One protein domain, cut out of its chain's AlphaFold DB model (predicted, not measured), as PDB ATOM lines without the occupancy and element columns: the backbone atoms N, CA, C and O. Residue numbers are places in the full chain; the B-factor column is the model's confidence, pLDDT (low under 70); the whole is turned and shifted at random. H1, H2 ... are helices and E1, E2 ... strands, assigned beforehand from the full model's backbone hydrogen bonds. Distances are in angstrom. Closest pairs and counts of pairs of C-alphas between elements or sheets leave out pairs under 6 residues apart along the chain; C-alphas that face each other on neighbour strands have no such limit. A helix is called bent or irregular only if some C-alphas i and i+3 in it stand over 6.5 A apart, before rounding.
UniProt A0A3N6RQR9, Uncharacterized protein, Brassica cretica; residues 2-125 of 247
ATOM      1  N   ALA A   2     161.965 138.161 144.560       66.06
ATOM      2  CA  ALA A   2     161.322 137.431 143.448       66.06
ATOM      3  C   ALA A   2     159.774 137.370 143.524       66.06
ATOM      4  O   ALA A   2     159.094 137.599 142.526       66.06
ATOM      5  N   ASN A   3     159.194 137.171 144.718       69.12
ATOM      6  CA  ASN A   3     157.734 137.231 144.914       69.12
ATOM      7  C   ASN A   3     157.141 138.624 144.632       69.12
ATOM      8  O   ASN A   3     156.024 138.729 144.136       69.12
ATOM      9  N   CYS A   4     157.887 139.698 144.905       74.75
ATOM     10  CA  CYS A   4     157.463 141.066 144.603       74.75
ATOM     11  C   CYS A   4     157.451 141.311 143.087       74.75
ATOM     12  O   CYS A   4     156.483 141.868 142.577       74.75
ATOM     13  N   LEU A   5     158.469 140.825 142.364       77.31
ATOM     14  CA  LEU A   5     158.533 140.889 140.897       77.31
ATOM     15  C   LEU A   5     157.419 140.064 140.243       77.31
ATOM     16  O   LEU A   5     156.777 140.526 139.305       77.31
ATOM     17  N   LYS A   6     157.121 138.876 140.783       74.44
ATOM     18  CA  LYS A   6     155.990 138.058 140.324       74.44
ATOM     19  C   LYS A   6     154.650 138.767 140.546       74.44
ATOM     20  O   LYS A   6     153.814 138.782 139.649       74.44
ATOM     21  N   ASN A   7     154.458 139.409 141.699       70.06
ATOM     22  CA  ASN A   7     153.257 140.205 141.966       70.06
ATOM     23  C   ASN A   7     153.140 141.416 141.027       70.06
ATOM     24  O   ASN A   7     152.034 141.758 140.614       70.06
ATOM     25  N   LEU A   8     154.259 142.045 140.654       74.38
ATOM     26  CA  LEU A   8     154.277 143.097 139.634       74.38
ATOM     27  C   LEU A   8     153.894 142.544 138.255       74.38
ATOM     28  O   LEU A   8     153.028 143.121 137.605       74.38
ATOM     29  N   ALA A   9     154.438 141.396 137.846       73.69
ATOM     30  CA  ALA A   9     154.067 140.742 136.591       73.69
ATOM     31  C   ALA A   9     152.565 140.399 136.536       73.69
ATOM     32  O   ALA A   9     151.905 140.657 135.531       73.69
ATOM     33  N   ILE A  10     151.995 139.903 137.641       71.50
ATOM     34  CA  ILE A  10     150.547 139.659 137.771       71.50
ATOM     35  C   ILE A  10     149.755 140.960 137.580       71.50
ATOM     36  O   ILE A  10     148.779 140.987 136.830       71.50
ATOM     37  N   LYS A  11     150.177 142.057 138.224       71.38
ATOM     38  CA  LYS A  11     149.529 143.370 138.073       71.38
ATOM     39  C   LYS A  11     149.564 143.863 136.626       71.38
ATOM     40  O   LYS A  11     148.539 144.331 136.143       71.38
ATOM     41  N   VAL A  12     150.695 143.715 135.933       77.56
ATOM     42  CA  VAL A  12     150.846 144.107 134.521       77.56
ATOM     43  C   VAL A  12     149.860 143.347 133.633       77.56
ATOM     44  O   VAL A  12     149.089 143.973 132.907       77.56
ATOM     45  N   VAL A  13     149.827 142.013 133.731       76.25
ATOM     46  CA  VAL A  13     148.892 141.175 132.954       76.25
ATOM     47  C   VAL A  13     147.444 141.584 133.211       76.25
ATOM     48  O   VAL A  13     146.673 141.759 132.269       76.25
ATOM     49  N   ASN A  14     147.081 141.796 134.476       71.75
ATOM     50  CA  ASN A  14     145.731 142.213 134.836       71.75
ATOM     51  C   ASN A  14     145.371 143.579 134.247       71.75
ATOM     52  O   ASN A  14     144.260 143.750 133.759       71.75
ATOM     53  N   LEU A  15     146.285 144.548 134.267       74.81
ATOM     54  CA  LEU A  15     146.025 145.867 133.698       74.81
ATOM     55  C   LEU A  15     145.829 145.821 132.175       74.81
ATOM     56  O   LEU A  15     144.902 146.452 131.675       74.81
ATOM     57  N   ILE A  16     146.620 145.024 131.449       77.56
ATOM     58  CA  ILE A  16     146.441 144.821 129.998       77.56
ATOM     59  C   ILE A  16     145.044 144.276 129.699       77.56
ATOM     60  O   ILE A  16     144.359 144.754 128.795       77.56
ATOM     61  N   VAL A  17     144.608 143.288 130.482       74.06
ATOM     62  CA  VAL A  17     143.269 142.703 130.372       74.06
ATOM     63  C   VAL A  17     142.179 143.752 130.604       74.06
ATOM     64  O   VAL A  17     141.179 143.753 129.890       74.06
ATOM     65  N   ASN A  18     142.376 144.674 131.546       70.88
ATOM     66  CA  ASN A  18     141.406 145.732 131.843       70.88
ATOM     67  C   ASN A  18     141.318 146.778 130.745       70.88
ATOM     68  O   ASN A  18     140.220 147.177 130.381       70.88
ATOM     69  N   GLU A  19     142.457 147.205 130.210       73.69
ATOM     70  CA  GLU A  19     142.499 148.143 129.089       73.69
ATOM     71  C   GLU A  19     141.833 147.525 127.853       73.69
ATOM     72  O   GLU A  19     141.015 148.165 127.188       73.69
ATOM     73  N   ALA A  20     142.090 146.238 127.600       72.81
ATOM     74  CA  ALA A  20     141.419 145.497 126.539       72.81
ATOM     75  C   ALA A  20     139.905 145.383 126.784       72.81
ATOM     76  O   ALA A  20     139.129 145.558 125.843       72.81
ATOM     77  N   HIS A  21     139.487 145.126 128.029       67.94
ATOM     78  CA  HIS A  21     138.082 145.093 128.440       67.94
ATOM     79  C   HIS A  21     137.409 146.449 128.216       67.94
ATOM     80  O   HIS A  21     136.362 146.513 127.581       67.94
ATOM     81  N   TYR A  22     137.995 147.535 128.721       64.62
ATOM     82  CA  TYR A  22     137.451 148.886 128.602       64.62
ATOM     83  C   TYR A  22     137.224 149.258 127.140       64.62
ATOM     84  O   TYR A  22     136.155 149.732 126.757       64.62
ATOM     85  N   HIS A  23     138.217 148.975 126.299       65.56
ATOM     86  CA  HIS A  23     138.115 149.227 124.873       65.56
ATOM     87  C   HIS A  23     137.026 148.359 124.217       65.56
ATOM     88  O   HIS A  23     136.231 148.875 123.430       65.56
ATOM     89  N   ALA A  24     136.907 147.081 124.595       60.91
ATOM     90  CA  ALA A  24     135.817 146.217 124.138       60.91
ATOM     91  C   ALA A  24     134.435 146.762 124.548       60.91
ATOM     92  O   ALA A  24     133.561 146.895 123.696       60.91
ATOM     93  N   ALA A  25     134.245 147.148 125.810       57.03
ATOM     94  CA  ALA A  25     132.993 147.706 126.323       57.03
ATOM     95  C   ALA A  25     132.627 149.044 125.650       57.03
ATOM     96  O   ALA A  25     131.473 149.272 125.280       57.03
ATOM     97  N   SER A  26     133.622 149.905 125.419       56.72
ATOM     98  CA  SER A  26     133.462 151.166 124.687       56.72
ATOM     99  C   SER A  26     133.001 150.923 123.246       56.72
ATOM    100  O   SER A  26     132.074 151.579 122.764       56.72
ATOM    101  N   ILE A  27     133.554 149.908 122.578       53.81
ATOM    102  CA  ILE A  27     133.112 149.466 121.249       53.81
ATOM    103  C   ILE A  27     131.699 148.854 121.293       53.81
ATOM    104  O   ILE A  27     130.881 149.154 120.418       53.81
ATOM    105  N   ALA A  28     131.383 148.047 122.313       51.75
ATOM    106  CA  ALA A  28     130.073 147.411 122.507       51.75
ATOM    107  C   ALA A  28     128.931 148.429 122.514       51.75
ATOM    108  O   ALA A  28     127.871 148.186 121.941       51.75
ATOM    109  N   SER A  29     129.175 149.589 123.135       48.28
ATOM    110  CA  SER A  29     128.205 150.683 123.220       48.28
ATOM    111  C   SER A  29     127.825 151.274 121.855       48.28
ATOM    112  O   SER A  29     126.800 151.940 121.740       48.28
ATOM    113  N   ARG A  30     128.632 151.018 120.814       41.50
ATOM    114  CA  ARG A  30     128.463 151.576 119.464       41.50
ATOM    115  C   ARG A  30     127.982 150.555 118.433       41.50
ATOM    116  O   ARG A  30     127.315 150.960 117.488       41.50
ATOM    117  N   SER A  31     128.263 149.255 118.603       44.25
ATOM    118  CA  SER A  31     127.624 148.167 117.838       44.25
ATOM    119  C   SER A  31     127.973 146.774 118.402       44.25
ATOM    120  O   SER A  31     129.141 146.451 118.614       44.25
ATOM    121  N   LEU A  32     126.962 145.916 118.582       42.44
ATOM    122  CA  LEU A  32     127.079 144.529 119.071       42.44
ATOM    123  C   LEU A  32     127.962 143.565 118.226       42.44
ATOM    124  O   LEU A  32     128.569 142.681 118.828       42.44
ATOM    125  N   PRO A  33     128.119 143.700 116.888       48.38
ATOM    126  CA  PRO A  33     128.961 142.789 116.094       48.38
ATOM    127  C   PRO A  33     130.472 142.980 116.281       48.38
ATOM    128  O   PRO A  33     131.260 142.097 115.948       48.38
ATOM    129  N   ALA A  34     130.905 144.145 116.771       44.91
ATOM    130  CA  ALA A  34     132.325 144.479 116.847       44.91
ATOM    131  C   ALA A  34     133.036 143.766 118.007       44.91
ATOM    132  O   ALA A  34     134.229 143.490 117.913       44.91
ATOM    133  N   LEU A  35     132.302 143.394 119.059       48.19
ATOM    134  CA  LEU A  35     132.858 142.693 120.215       48.19
ATOM    135  C   LEU A  35     133.175 141.224 119.913       48.19
ATOM    136  O   LEU A  35     134.182 140.705 120.383       48.19
ATOM    137  N   GLU A  36     132.369 140.584 119.055       50.22
ATOM    138  CA  GLU A  36     132.656 139.238 118.538       50.22
ATOM    139  C   GLU A  36     133.905 139.225 117.635       50.22
ATOM    140  O   GLU A  36     134.593 138.216 117.562       50.22
ATOM    141  N   ARG A  37     134.257 140.359 117.013       49.03
ATOM    142  CA  ARG A  37     135.469 140.511 116.181       49.03
ATOM    143  C   ARG A  37     136.685 141.033 116.943       49.03
ATOM    144  O   ARG A  37     137.803 141.000 116.425       49.03
ATOM    145  N   TYR A  38     136.489 141.545 118.153       57.09
ATOM    146  CA  TYR A  38     137.545 142.193 118.910       57.09
ATOM    147  C   TYR A  38     138.420 141.158 119.619       57.09
ATOM    148  O   TYR A  38     138.066 140.633 120.672       57.09
ATOM    149  N   GLN A  39     139.575 140.850 119.029       63.19
ATOM    150  CA  GLN A  39     140.576 139.961 119.615       63.19
ATOM    151  C   GLN A  39     141.617 140.763 120.410       63.19
ATOM    152  O   GLN A  39     142.042 141.836 119.986       63.19
ATOM    153  N   LEU A  40     142.090 140.212 121.534       64.69
ATOM    154  CA  LEU A  40     143.173 140.795 122.348       64.69
ATOM    155  C   LEU A  40     144.460 141.033 121.541       64.69
ATOM    156  O   LEU A  40     145.165 142.012 121.766       64.69
ATOM    157  N   SER A  41     144.739 140.171 120.566       64.19
ATOM    158  CA  SER A  41     145.836 140.342 119.610       64.19
ATOM    159  C   SER A  41     145.639 141.563 118.706       64.19
ATOM    160  O   SER A  41     146.590 142.306 118.487       64.19
ATOM    161  N   SER A  42     144.427 141.794 118.195       69.38
ATOM    162  CA  SER A  42     144.097 142.972 117.381       69.38
ATOM    163  C   SER A  42     144.175 144.251 118.209       69.38
ATOM    164  O   SER A  42     144.812 145.210 117.782       69.38
ATOM    165  N   PHE A  43     143.643 144.228 119.437       76.25
ATOM    166  CA  PHE A  43     143.813 145.325 120.390       76.25
ATOM    167  C   PHE A  43     145.279 145.675 120.595       76.25
ATOM    168  O   PHE A  43     145.660 146.834 120.480       76.25
ATOM    169  N   TRP A  44     146.107 144.673 120.891       77.31
ATOM    170  CA  TRP A  44     147.515 144.891 121.185       77.31
ATOM    171  C   TRP A  44     148.308 145.357 119.962       77.31
ATOM    172  O   TRP A  44     149.207 146.183 120.090       77.31
ATOM    173  N   LYS A  45     147.954 144.894 118.760       74.75
ATOM    174  CA  LYS A  45     148.537 145.409 117.513       74.75
ATOM    175  C   LYS A  45     148.231 146.892 117.302       74.75
ATOM    176  O   LYS A  45     149.119 147.637 116.911       74.75
ATOM    177  N   GLU A  46     146.999 147.317 117.564       73.31
ATOM    178  CA  GLU A  46     146.560 148.696 117.315       73.31
ATOM    179  C   GLU A  46     146.937 149.663 118.446       73.31
ATOM    180  O   GLU A  46     147.257 150.826 118.204       73.31
ATOM    181  N   ASN A  47     146.898 149.186 119.691       78.00
ATOM    182  CA  ASN A  47     146.983 150.019 120.887       78.00
ATOM    183  C   ASN A  47     148.110 149.620 121.840       78.00
ATOM    184  O   ASN A  47     148.371 150.369 122.777       78.00
ATOM    185  N   GLY A  48     148.816 148.510 121.607       79.19
ATOM    186  CA  GLY A  48     149.804 147.958 122.540       79.19
ATOM    187  C   GLY A  48     150.870 148.961 122.959       79.19
ATOM    188  O   GLY A  48     151.150 149.070 124.147       79.19
ATOM    189  N   TYR A  49     151.371 149.786 122.035       82.62
ATOM    190  CA  TYR A  49     152.301 150.871 122.362       82.62
ATOM    191  C   TYR A  49     151.704 151.881 123.360       82.62
ATOM    192  O   TYR A  49     152.280 152.130 124.417       82.62
ATOM    193  N   LYS A  50     150.511 152.417 123.067       81.31
ATOM    194  CA  LYS A  50     149.823 153.410 123.915       81.31
ATOM    195  C   LYS A  50     149.412 152.821 125.261       81.31
ATOM    196  O   LYS A  50     149.540 153.477 126.288       81.31
ATOM    197  N   THR A  51     148.915 151.587 125.256       79.56
ATOM    198  CA  THR A  51     148.586 150.845 126.474       79.56
ATOM    199  C   THR A  51     149.837 150.690 127.324       79.56
ATOM    200  O   THR A  51     149.818 151.028 128.497       79.56
ATOM    201  N   THR A  52     150.952 150.287 126.724       81.00
ATOM    202  CA  THR A  52     152.229 150.129 127.422       81.00
ATOM    203  C   THR A  52     152.721 151.453 128.025       81.00
ATOM    204  O   THR A  52     153.084 151.475 129.198       81.00
ATOM    205  N   GLN A  53     152.628 152.575 127.302       80.12
ATOM    206  CA  GLN A  53     152.935 153.909 127.850       80.12
ATOM    207  C   GLN A  53     152.080 154.259 129.075       80.12
ATOM    208  O   GLN A  53     152.614 154.680 130.094       80.12
ATOM    209  N   LYS A  54     150.766 154.015 129.023       77.12
ATOM    210  CA  LYS A  54     149.868 154.258 130.167       77.12
ATOM    211  C   LYS A  54     150.158 153.350 131.364       77.12
ATOM    212  O   LYS A  54     149.953 153.749 132.507       77.12
ATOM    213  N   LEU A  55     150.607 152.120 131.110       74.62
ATOM    214  CA  LEU A  55     150.952 151.156 132.155       74.62
ATOM    215  C   LEU A  55     152.247 151.527 132.875       74.62
ATOM    216  O   LEU A  55     152.374 151.250 134.065       74.62
ATOM    217  N   ALA A  56     153.193 152.153 132.177       75.50
ATOM    218  CA  ALA A  56     154.520 152.435 132.704       75.50
ATOM    219  C   ALA A  56     154.493 153.204 134.050       75.50
ATOM    220  O   ALA A  56     155.012 152.662 135.033       75.50
ATOM    221  N   PRO A  57     153.816 154.362 134.193       74.44
ATOM    222  CA  PRO A  57     153.741 155.073 135.474       74.44
ATOM    223  C   PRO A  57     153.147 154.239 136.613       74.44
ATOM    224  O   PRO A  57     153.587 154.329 137.756       74.44
ATOM    225  N   LEU A  58     152.166 153.385 136.304       70.81
ATOM    226  CA  LEU A  58     151.473 152.551 137.290       70.81
ATOM    227  C   LEU A  58     152.342 151.403 137.810       70.81
ATOM    228  O   LEU A  58     152.148 150.947 138.938       70.81
ATOM    229  N   VAL A  59     153.276 150.911 136.994       69.38
ATOM    230  CA  VAL A  59     154.123 149.771 137.361       69.38
ATOM    231  C   VAL A  59     155.451 150.222 137.962       69.38
ATOM    232  O   VAL A  59     155.923 149.600 138.915       69.38
ATOM    233  N   PHE A  60     156.034 151.304 137.444       73.00
ATOM    234  CA  PHE A  60     157.300 151.847 137.941       73.00
ATOM    235  C   PHE A  60     157.117 152.867 139.072       73.00
ATOM    236  O   PHE A  60     158.059 153.106 139.820       73.00
ATOM    237  N   GLY A  61     155.915 153.430 139.250       70.25
ATOM    238  CA  GLY A  61     155.649 154.446 140.273       70.25
ATOM    239  C   GLY A  61     156.334 155.787 139.993       70.25
ATOM    240  O   GLY A  61     156.516 156.576 140.917       70.25
ATOM    241  N   LEU A  62     156.727 156.027 138.739       70.81
ATOM    242  CA  LEU A  62     157.443 157.218 138.292       70.81
ATOM    243  C   LEU A  62     156.556 158.086 137.385       70.81
ATOM    244  O   LEU A  62     155.651 157.564 136.725       70.81
ATOM    245  N   PRO A  63     156.807 159.406 137.316       69.38
ATOM    246  CA  PRO A  63     156.184 160.269 136.323       69.38
ATOM    247  C   PRO A  63     156.504 159.781 134.904       69.38
ATOM    248  O   PRO A  63     157.634 159.412 134.611       69.38
ATOM    249  N   GLU A  64     155.537 159.858 133.988       65.69
ATOM    250  CA  GLU A  64     155.674 159.389 132.594       65.69
ATOM    251  C   GLU A  64     156.896 159.974 131.859       65.69
ATOM    252  O   GLU A  64     157.476 159.325 130.998       65.69
ATOM    253  N   LYS A  65     157.325 161.185 132.233       67.94
ATOM    254  CA  LYS A  65     158.483 161.879 131.643       67.94
ATOM    255  C   LYS A  65     159.838 161.284 132.028       67.94
ATOM    256  O   LYS A  65     160.832 161.626 131.398       67.94
ATOM    257  N   GLU A  66     159.880 160.465 133.074       71.06
ATOM    258  CA  GLU A  66     161.102 159.857 133.613       71.06
ATOM    259  C   GLU A  66     161.271 158.401 133.165       71.06
ATOM    260  O   GLU A  66     162.266 157.771 133.501       71.06
ATOM    261  N   ILE A  67     160.314 157.864 132.400       74.44
ATOM    262  CA  ILE A  67     160.329 156.477 131.938       74.44
ATOM    263  C   ILE A  67     160.686 156.445 130.455       74.44
ATOM    264  O   ILE A  67     160.125 157.201 129.657       74.44
ATOM    265  N   ASP A  68     161.593 155.541 130.076       81.12
ATOM    266  CA  ASP A  68     161.936 155.359 128.671       81.12
ATOM    267  C   ASP A  68     160.694 154.941 127.863       81.12
ATOM    268  O   ASP A  68     159.860 154.153 128.333       81.12
ATOM    269  N   PRO A  69     160.559 155.430 126.619       80.88
ATOM    270  CA  PRO A  69     159.452 155.037 125.766       80.88
ATOM    271  C   PRO A  69     159.481 153.522 125.499       80.88
ATOM    272  O   PRO A  69     160.565 152.942 125.372       80.88
ATOM    273  N   PRO A  70     158.312 152.872 125.342       86.50
ATOM    274  CA  PRO A  70     158.265 151.447 125.064       86.50
ATOM    275  C   PRO A  70     158.974 151.098 123.753       86.50
ATOM    276  O   PRO A  70     158.744 151.732 122.722       86.50
ATOM    277  N   LEU A  71     159.790 150.054 123.777       87.75
ATOM    278  CA  LEU A  71     160.481 149.503 122.621       87.75
ATOM    279  C   LEU A  71     159.718 148.285 122.095       87.75
ATOM    280  O   LEU A  71     159.439 147.359 122.850       87.75
ATOM    281  N   LEU A  72     159.403 148.263 120.799       84.62
ATOM    282  CA  LEU A  72     158.886 147.063 120.138       84.62
ATOM    283  C   LEU A  72     160.054 146.128 119.802       84.62
ATOM    284  O   LEU A  72     160.995 146.534 119.122       84.62
ATOM    285  N   LEU A  73     159.979 144.886 120.265       85.44
ATOM    286  CA  LEU A  73     160.976 143.847 120.019       85.44
ATOM    287  C   LEU A  73     160.594 142.959 118.827       85.44
ATOM    288  O   LEU A  73     159.460 142.981 118.347       85.44
ATOM    289  N   GLU A  74     161.547 142.151 118.357       80.88
ATOM    290  CA  GLU A  74     161.376 141.273 117.186       80.88
ATOM    291  C   GLU A  74     160.260 140.233 117.365       80.88
ATOM    292  O   GLU A  74     159.563 139.888 116.413       80.88
ATOM    293  N   ASP A  75     160.037 139.776 118.598       77.69
ATOM    294  CA  ASP A  75     158.950 138.859 118.947       77.69
ATOM    295  C   ASP A  75     157.591 139.565 119.108       77.69
ATOM    296  O   ASP A  75     156.629 138.956 119.569       77.69
ATOM    297  N   CYS A  76     157.487 140.840 118.719       73.00
ATOM    298  CA  CYS A  76     156.301 141.685 118.878       73.00
ATOM    299  C   CYS A  76     155.900 141.936 120.345       73.00
ATOM    300  O   CYS A  76     154.761 142.334 120.620       73.00
ATOM    301  N   SER A  77     156.816 141.716 121.292       84.81
ATOM    302  CA  SER A  77     156.658 142.193 122.663       84.81
ATOM    303  C   SER A  77     157.012 143.677 122.775       84.81
ATOM    304  O   SER A  77     157.816 144.202 122.005       84.81
ATOM    305  N   TYR A  78     156.389 144.365 123.730       86.25
ATOM    306  CA  TYR A  78     156.792 145.711 124.114       86.25
ATOM    307  C   TYR A  78     157.619 145.648 125.386       86.25
ATOM    308  O   TYR A  78     157.208 145.063 126.389       86.25
ATOM    309  N   GLU A  79     158.774 146.283 125.342       90.06
ATOM    310  CA  GLU A  79     159.676 146.422 126.464       90.06
ATOM    311  C   GLU A  79     159.635 147.845 127.001       90.06
ATOM    312  O   GLU A  79     159.733 148.802 126.244       90.06
ATOM    313  N   ILE A  80     159.530 147.987 128.316       88.00
ATOM    314  CA  ILE A  80     159.725 149.255 129.012       88.00
ATOM    315  C   ILE A  80     160.856 149.056 129.997       88.00
ATOM    316  O   ILE A  80     160.914 148.030 130.680       88.00
ATOM    317  N   LYS A  81     161.731 150.041 130.111       86.44
ATOM    318  CA  LYS A  81     162.814 150.009 131.079       86.44
ATOM    319  C   LYS A  81     162.930 151.341 131.801       86.44
ATOM    320  O   LYS A  81     162.560 152.387 131.283       86.44
ATOM    321  N   ASP A  82     163.458 151.248 133.000       81.06
ATOM    322  CA  ASP A  82     163.992 152.347 133.783       81.06
ATOM    323  C   ASP A  82     165.412 151.943 134.232       81.06
ATOM    324  O   ASP A  82     165.842 150.799 134.056       81.06
ATOM    325  N   SER A  83     166.140 152.880 134.831       76.94
ATOM    326  CA  SER A  83     167.434 152.714 135.492       76.94
ATOM    327  C   SER A  83     167.553 151.471 136.387       76.94
ATOM    328  O   SER A  83     168.644 150.914 136.502       76.94
ATOM    329  N   SER A  84     166.454 151.020 137.004       79.94
ATOM    330  CA  SER A  84     166.454 149.913 137.973       79.94
ATOM    331  C   SER A  84     165.758 148.633 137.497       79.94
ATOM    332  O   SER A  84     166.085 147.539 137.964       79.94
ATOM    333  N   LYS A  85     164.779 148.744 136.593       85.06
ATOM    334  CA  LYS A  85     163.839 147.664 136.266       85.06
ATOM    335  C   LYS A  85     163.512 147.624 134.788       85.06
ATOM    336  O   LYS A  85     163.461 148.644 134.112       85.06
ATOM    337  N   LYS A  86     163.192 146.429 134.309       88.50
ATOM    338  CA  LYS A  86     162.761 146.175 132.938       88.50
ATOM    339  C   LYS A  86     161.494 145.337 132.938       88.50
ATOM    340  O   LYS A  86     161.362 144.402 133.721       88.50
ATOM    341  N   ILE A  87     160.559 145.666 132.061       88.56
ATOM    342  CA  ILE A  87     159.309 144.939 131.874       88.56
ATOM    343  C   ILE A  87     159.193 144.581 130.409       88.56
ATOM    344  O   ILE A  87     159.247 145.455 129.554       88.56
ATOM    345  N   ASN A  88     158.984 143.304 130.129       90.12
ATOM    346  CA  ASN A  88     158.634 142.819 128.809       90.12
ATOM    347  C   ASN A  88     157.178 142.349 128.820       90.12
ATOM    348  O   ASN A  88     156.777 141.570 129.690       90.12
ATOM    349  N   ILE A  89     156.394 142.839 127.866       89.00
ATOM    350  CA  ILE A  89     154.983 142.525 127.703       89.00
ATOM    351  C   ILE A  89     154.772 141.895 126.336       89.00
ATOM    352  O   ILE A  89     154.892 142.549 125.303       89.00
ATOM    353  N   PHE A  90     154.358 140.637 126.335       85.19
ATOM    354  CA  PHE A  90     154.014 139.904 125.131       85.19
ATOM    355  C   PHE A  90     152.522 139.583 125.126       85.19
ATOM    356  O   PHE A  90     151.996 139.025 126.090       85.19
ATOM    357  N   CYS A  91     151.837 139.909 124.034       75.56
ATOM    358  CA  CYS A  91     150.430 139.577 123.851       75.56
ATOM    359  C   CYS A  91     150.225 138.920 122.492       75.56
ATOM    360  O   CYS A  91     150.451 139.521 121.442       75.56
ATOM    361  N   SER A  92     149.731 137.690 122.520       70.25
ATOM    362  CA  SER A  92     149.329 136.927 121.349       70.25
ATOM    363  C   SER A  92     147.893 136.423 121.512       70.25
ATOM    364  O   SER A  92     147.320 136.508 122.601       70.25
ATOM    365  N   PRO A  93     147.288 135.847 120.458       58.12
ATOM    366  CA  PRO A  93     145.986 135.191 120.573       58.12
ATOM    367  C   PRO A  93     145.947 134.041 121.591       58.12
ATOM    368  O   PRO A  93     144.868 133.642 122.018       58.12
ATOM    369  N   THR A  94     147.104 133.492 121.977       57.88
ATOM    370  CA  THR A  94     147.211 132.307 122.842       57.88
ATOM    371  C   THR A  94     147.811 132.604 124.210       57.88
ATOM    372  O   THR A  94     147.669 131.793 125.126       57.88
ATOM    373  N   THR A  95     148.494 133.739 124.384       70.00
ATOM    374  CA  THR A  95     149.203 134.053 125.629       70.00
ATOM    375  C   THR A  95     149.327 135.560 125.835       70.00
ATOM    376  O   THR A  95     149.800 136.272 124.956       70.00
ATOM    377  N   ILE A  96     148.946 136.040 127.019       78.25
ATOM    378  CA  ILE A  96     149.383 137.328 127.566       78.25
ATOM    379  C   ILE A  96     150.465 136.996 128.577       78.25
ATOM    380  O   ILE A  96     150.216 136.209 129.484       78.25
ATOM    381  N   ARG A  97     151.651 137.569 128.436       85.12
ATOM    382  CA  ARG A  97     152.778 137.335 129.332       85.12
ATOM    383  C   ARG A  97     153.411 138.660 129.711       85.12
ATOM    384  O   ARG A  97     153.654 139.495 128.847       85.12
ATOM    385  N   ALA A  98     153.713 138.813 130.993       88.44
ATOM    386  CA  ALA A  98     154.556 139.882 131.496       88.44
ATOM    387  C   ALA A  98     155.753 139.284 132.234       88.44
ATOM    388  O   ALA A  98     155.595 138.388 133.068       88.44
ATOM    389  N   VAL A  99     156.937 139.807 131.944       90.50
ATOM    390  CA  VAL A  99     158.181 139.481 132.641       90.50
ATOM    391  C   VAL A  99     158.733 140.772 133.219       90.50
ATOM    392  O   VAL A  99     158.955 141.726 132.483       90.50
ATOM    393  N   VAL A 100     158.947 140.810 134.531       88.31
ATOM    394  CA  VAL A 100     159.542 141.942 135.247       88.31
ATOM    395  C   VAL A 100     160.922 141.522 135.733       88.31
ATOM    396  O   VAL A 100     161.050 140.496 136.397       88.31
ATOM    397  N   GLN A 101     161.941 142.306 135.410       89.44
ATOM    398  CA  GLN A 101     163.344 142.072 135.736       89.44
ATOM    399  C   GLN A 101     163.897 143.226 136.576       89.44
ATOM    400  O   GLN A 101     163.594 144.390 136.314       89.44
ATOM    401  N   GLU A 102     164.711 142.893 137.574       88.00
ATOM    402  CA  GLU A 102     165.442 143.826 138.438       88.00
ATOM    403  C   GLU A 102     166.812 143.203 138.751       88.00
ATOM    404  O   GLU A 102     166.901 142.234 139.514       88.00
ATOM    405  N   GLY A 103     167.874 143.703 138.108       85.75
ATOM    406  CA  GLY A 103     169.193 143.057 138.116       85.75
ATOM    407  C   GLY A 103     169.135 141.626 137.561       85.75
ATOM    408  O   GLY A 103     168.564 141.398 136.496       85.75
ATOM    409  N   ASP A 104     169.671 140.662 138.311       84.69
ATOM    410  CA  ASP A 104     169.679 139.235 137.937       84.69
ATOM    411  C   ASP A 104     168.373 138.495 138.288       84.69
ATOM    412  O   ASP A 104     168.235 137.297 138.033       84.69
ATOM    413  N   MET A 105     167.404 139.175 138.910       87.69
ATOM    414  CA  MET A 105     166.143 138.566 139.328       87.69
ATOM    415  C   MET A 105     165.016 138.868 138.347       87.69
ATOM    416  O   MET A 105     164.880 139.982 137.845       87.69
ATOM    417  N   SER A 106     164.132 137.887 138.153       89.81
ATOM    418  CA  SER A 106     162.936 138.038 137.327       89.81
ATOM    419  C   SER A 106     161.689 137.452 137.984       89.81
ATOM    420  O   SER A 106     161.749 136.424 138.658       89.81
ATOM    421  N   GLY A 107     160.543 138.076 137.738       86.50
ATOM    422  CA  GLY A 107     159.220 137.526 138.003       86.50
ATOM    423  C   GLY A 107     158.403 137.476 136.718       86.50
ATOM    424  O   GLY A 107     158.368 138.448 135.970       86.50
ATOM    425  N   GLU A 108     157.731 136.356 136.472       87.94
ATOM    426  CA  GLU A 108     156.908 136.144 135.281       87.94
ATOM    427  C   GLU A 108     155.470 135.801 135.674       87.94
ATOM    428  O   GLU A 108     155.214 135.099 136.660       87.94
ATOM    429  N   HIS A 109     154.530 136.285 134.869       83.19
ATOM    430  CA  HIS A 109     153.158 135.818 134.888       83.19
ATOM    431  C   HIS A 109     152.605 135.732 133.469       83.19
ATOM    432  O   HIS A 109     152.857 136.604 132.638       83.19
ATOM    433  N   SER A 110     151.816 134.691 133.211       77.50
ATOM    434  CA  SER A 110     151.152 134.484 131.933       77.50
ATOM    435  C   SER A 110     149.706 134.055 132.126       77.50
ATOM    436  O   SER A 110     149.416 133.224 132.988       77.50
ATOM    437  N   LEU A 111     148.825 134.559 131.273       65.38
ATOM    438  CA  LEU A 111     147.415 134.211 131.223       65.38
ATOM    439  C   LEU A 111     147.036 133.791 129.804       65.38
ATOM    440  O   LEU A 111     147.570 134.316 128.827       65.38
ATOM    441  N   ASN A 112     146.080 132.871 129.685       63.03
ATOM    442  CA  ASN A 112     145.489 132.534 128.398       63.03
ATOM    443  C   ASN A 112     144.427 133.597 128.007       63.03
ATOM    444  O   ASN A 112     143.380 133.675 128.653       63.03
ATOM    445  N   PRO A 113     144.645 134.395 126.944       55.72
ATOM    446  CA  PRO A 113     143.740 135.451 126.507       55.72
ATOM    447  C   PRO A 113     142.397 134.925 125.999       55.72
ATOM    448  O   PRO A 113     141.427 135.674 126.006       55.72
ATOM    449  N   TYR A 114     142.297 133.647 125.613       51.25
ATOM    450  CA  TYR A 114     141.017 133.030 125.256       51.25
ATOM    451  C   TYR A 114     140.038 133.020 126.437       51.25
ATOM    452  O   TYR A 114     138.839 133.191 126.237       51.25
ATOM    453  N   ILE A 115     140.543 132.861 127.666       51.62
ATOM    454  CA  ILE A 115     139.734 132.914 128.893       51.62
ATOM    455  C   ILE A 115     139.130 134.307 129.047       51.62
ATOM    456  O   ILE A 115     137.925 134.448 129.233       51.62
ATOM    457  N   VAL A 116     139.966 135.329 128.882       52.00
ATOM    458  CA  VAL A 116     139.570 136.734 128.973       52.00
ATOM    459  C   VAL A 116     138.574 137.075 127.872       52.00
ATOM    460  O   VAL A 116     137.496 137.570 128.161       52.00
ATOM    461  N   TRP A 117     138.882 136.756 126.617       53.53
ATOM    462  CA  TRP A 117     138.019 137.046 125.473       53.53
ATOM    463  C   TRP A 117     136.663 136.338 125.549       53.53
ATOM    464  O   TRP A 117     135.625 136.957 125.324       53.53
ATOM    465  N   ARG A 118     136.648 135.051 125.909       52.16
ATOM    466  CA  ARG A 118     135.404 134.301 126.099       52.16
ATOM    467  C   ARG A 118     134.564 134.917 127.210       52.16
ATOM    468  O   ARG A 118     133.362 135.062 127.036       52.16
ATOM    469  N   TYR A 119     135.202 135.310 128.305       51.75
ATOM    470  CA  TYR A 119     134.537 135.962 129.418       51.75
ATOM    471  C   TYR A 119     133.968 137.339 129.034       51.75
ATOM    472  O   TYR A 119     132.807 137.605 129.317       51.75
ATOM    473  N   LEU A 120     134.728 138.170 128.304       51.66
ATOM    474  CA  LEU A 120     134.246 139.428 127.709       51.66
ATOM    475  C   LEU A 120     133.017 139.193 126.827       51.66
ATOM    476  O   LEU A 120     132.010 139.886 126.931       51.66
ATOM    477  N   ARG A 121     133.084 138.182 125.962       53.31
ATOM    478  CA  ARG A 121     131.996 137.845 125.049       53.31
ATOM    479  C   ARG A 121     130.753 137.349 125.788       53.31
ATOM    480  O   ARG A 121     129.650 137.729 125.416       53.31
ATOM    481  N   ASP A 122     130.921 136.500 126.798       50.19
ATOM    482  CA  ASP A 122     129.814 135.921 127.560       50.19
ATOM    483  C   ASP A 122     129.137 137.001 128.440       50.19
ATOM    484  O   ASP A 122     127.914 137.081 128.456       50.19
ATOM    485  N   MET A 123     129.914 137.927 129.015       46.47
ATOM    486  CA  MET A 123     129.453 139.149 129.700       46.47
ATOM    487  C   MET A 123     128.577 140.064 128.828       46.47
ATOM    488  O   MET A 123     127.571 140.618 129.276       46.47
ATOM    489  N   HIS A 124     128.970 140.247 127.565       47.59
ATOM    490  CA  HIS A 124     128.285 141.135 126.623       47.59
ATOM    491  C   HIS A 124     127.182 140.441 125.811       47.59
ATOM    492  O   HIS A 124     126.406 141.112 125.124       47.59
ATOM    493  N   ARG A 125     127.060 139.110 125.897       49.44
ATOM    494  CA  ARG A 125     125.912 138.385 125.353       49.44
ATOM    495  C   ARG A 125     124.731 138.553 126.299       49.44
ATOM    496  O   ARG A 125     124.685 138.006 127.392       49.44
TER     497      ARG A 125
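Overview. This is residues 2 to 125 of the 247 residues of an uncharacterized protein of Brassica cretica (UniProt A0A3N6RQR9). A four-stranded antiparallel sheet has one face covered by the long helix H1 and the kinked helix H3, with no named helix over the other face. H1 runs on past the sheet, and there the short H2 and the last helix H4 pack on its far part, making the long end of an elongated shape. The printed part has 124 residues, with four named helices and four named strands in the order H1 H2 H3 E1 E2 E3 E4 H4; the sheet order is E1 - E2 - E3 - E4, and the class is mixed, helices and strands. It is compact, with a radius of gyration of the C-alphas of 14.7 A and spans of 45 by 28 by 26 A.

Along the chain. Start at the sheet: E1 is residues 78 to 81, E2 86 to 91, E3 96 to 102 over 20.5 A, and E4 105 to 111 over 20.9 A. Find C-alpha 2 at (161.322, 137.431, 143.448); from there H1, residues 2 to 28, runs 38.9 A to C-alpha 28 at (130.073, 147.411, 122.507). H2 is residues 33 to 37. H3, residues 40 to 60, spans 23.8 A and is irregular, with C-alphas 46 and 49 7.9 A apart and a kink of 82 degrees near residue 47. H4, residues 113 to 124, covers 16.5 A and ends at C-alpha 124, (128.285, 141.135, 126.623).

Arrangement. The strands form a meander, each the antiparallel neighbour of the one before, joined by hairpins. Look for N 78 and O 89 at 2.8 A between E1 and E2, N 88 and O 99 at 2.8 A between E2 and E3, and N 100 and O 107 at 2.8 A between E3 and E4. H1 and H3 are on the same face, giving two layers, helices on one face of a sheet. H1 lies over E3 and E4 at a height of 9.3 A; its closest C-alphas to E4 are those of Lys 6 and Gly 107, 4.0 A. H3 lies over E1 and E2 at a height of 7.6 A, along the strands. H1 is the hub: with residues 8 to 20 it touches H3, closest C-alphas Ala 20 and Leu 40, 6.5 A, at a steep tilt of 49 degrees, opposite ways. With residues 24 to 28 it touches H2, closest C-alphas Ala 28 and Leu 35, 5.9 A. With residues 17 to 28 it touches H4, closest C-alphas His 21 and Leu 120, 6.9 A. H4 only grazes the sheet, with residues 113 to 116. Every O i to N i+4 pair is within hydrogen-bond range in H1 and H4; H3 has 13 of 17, and H2 has 0 of 1, beside 1 of 2 O i to N i+3 pairs.

Size, cuts and confidence. The C-alphas farthest apart, those of Ser 31 and Asp 104, are 47.5 A apart. The printed part has no cut; the link from H3 to E1, residues 61 to 77, is long, and there residues 71 to 72 pair antiparallel with residues 78 to 79 of E1. Mean pLDDT of the printed part is 71.2, and 45 residues are under 70, among them residues 21 to 42 and 111 to 125.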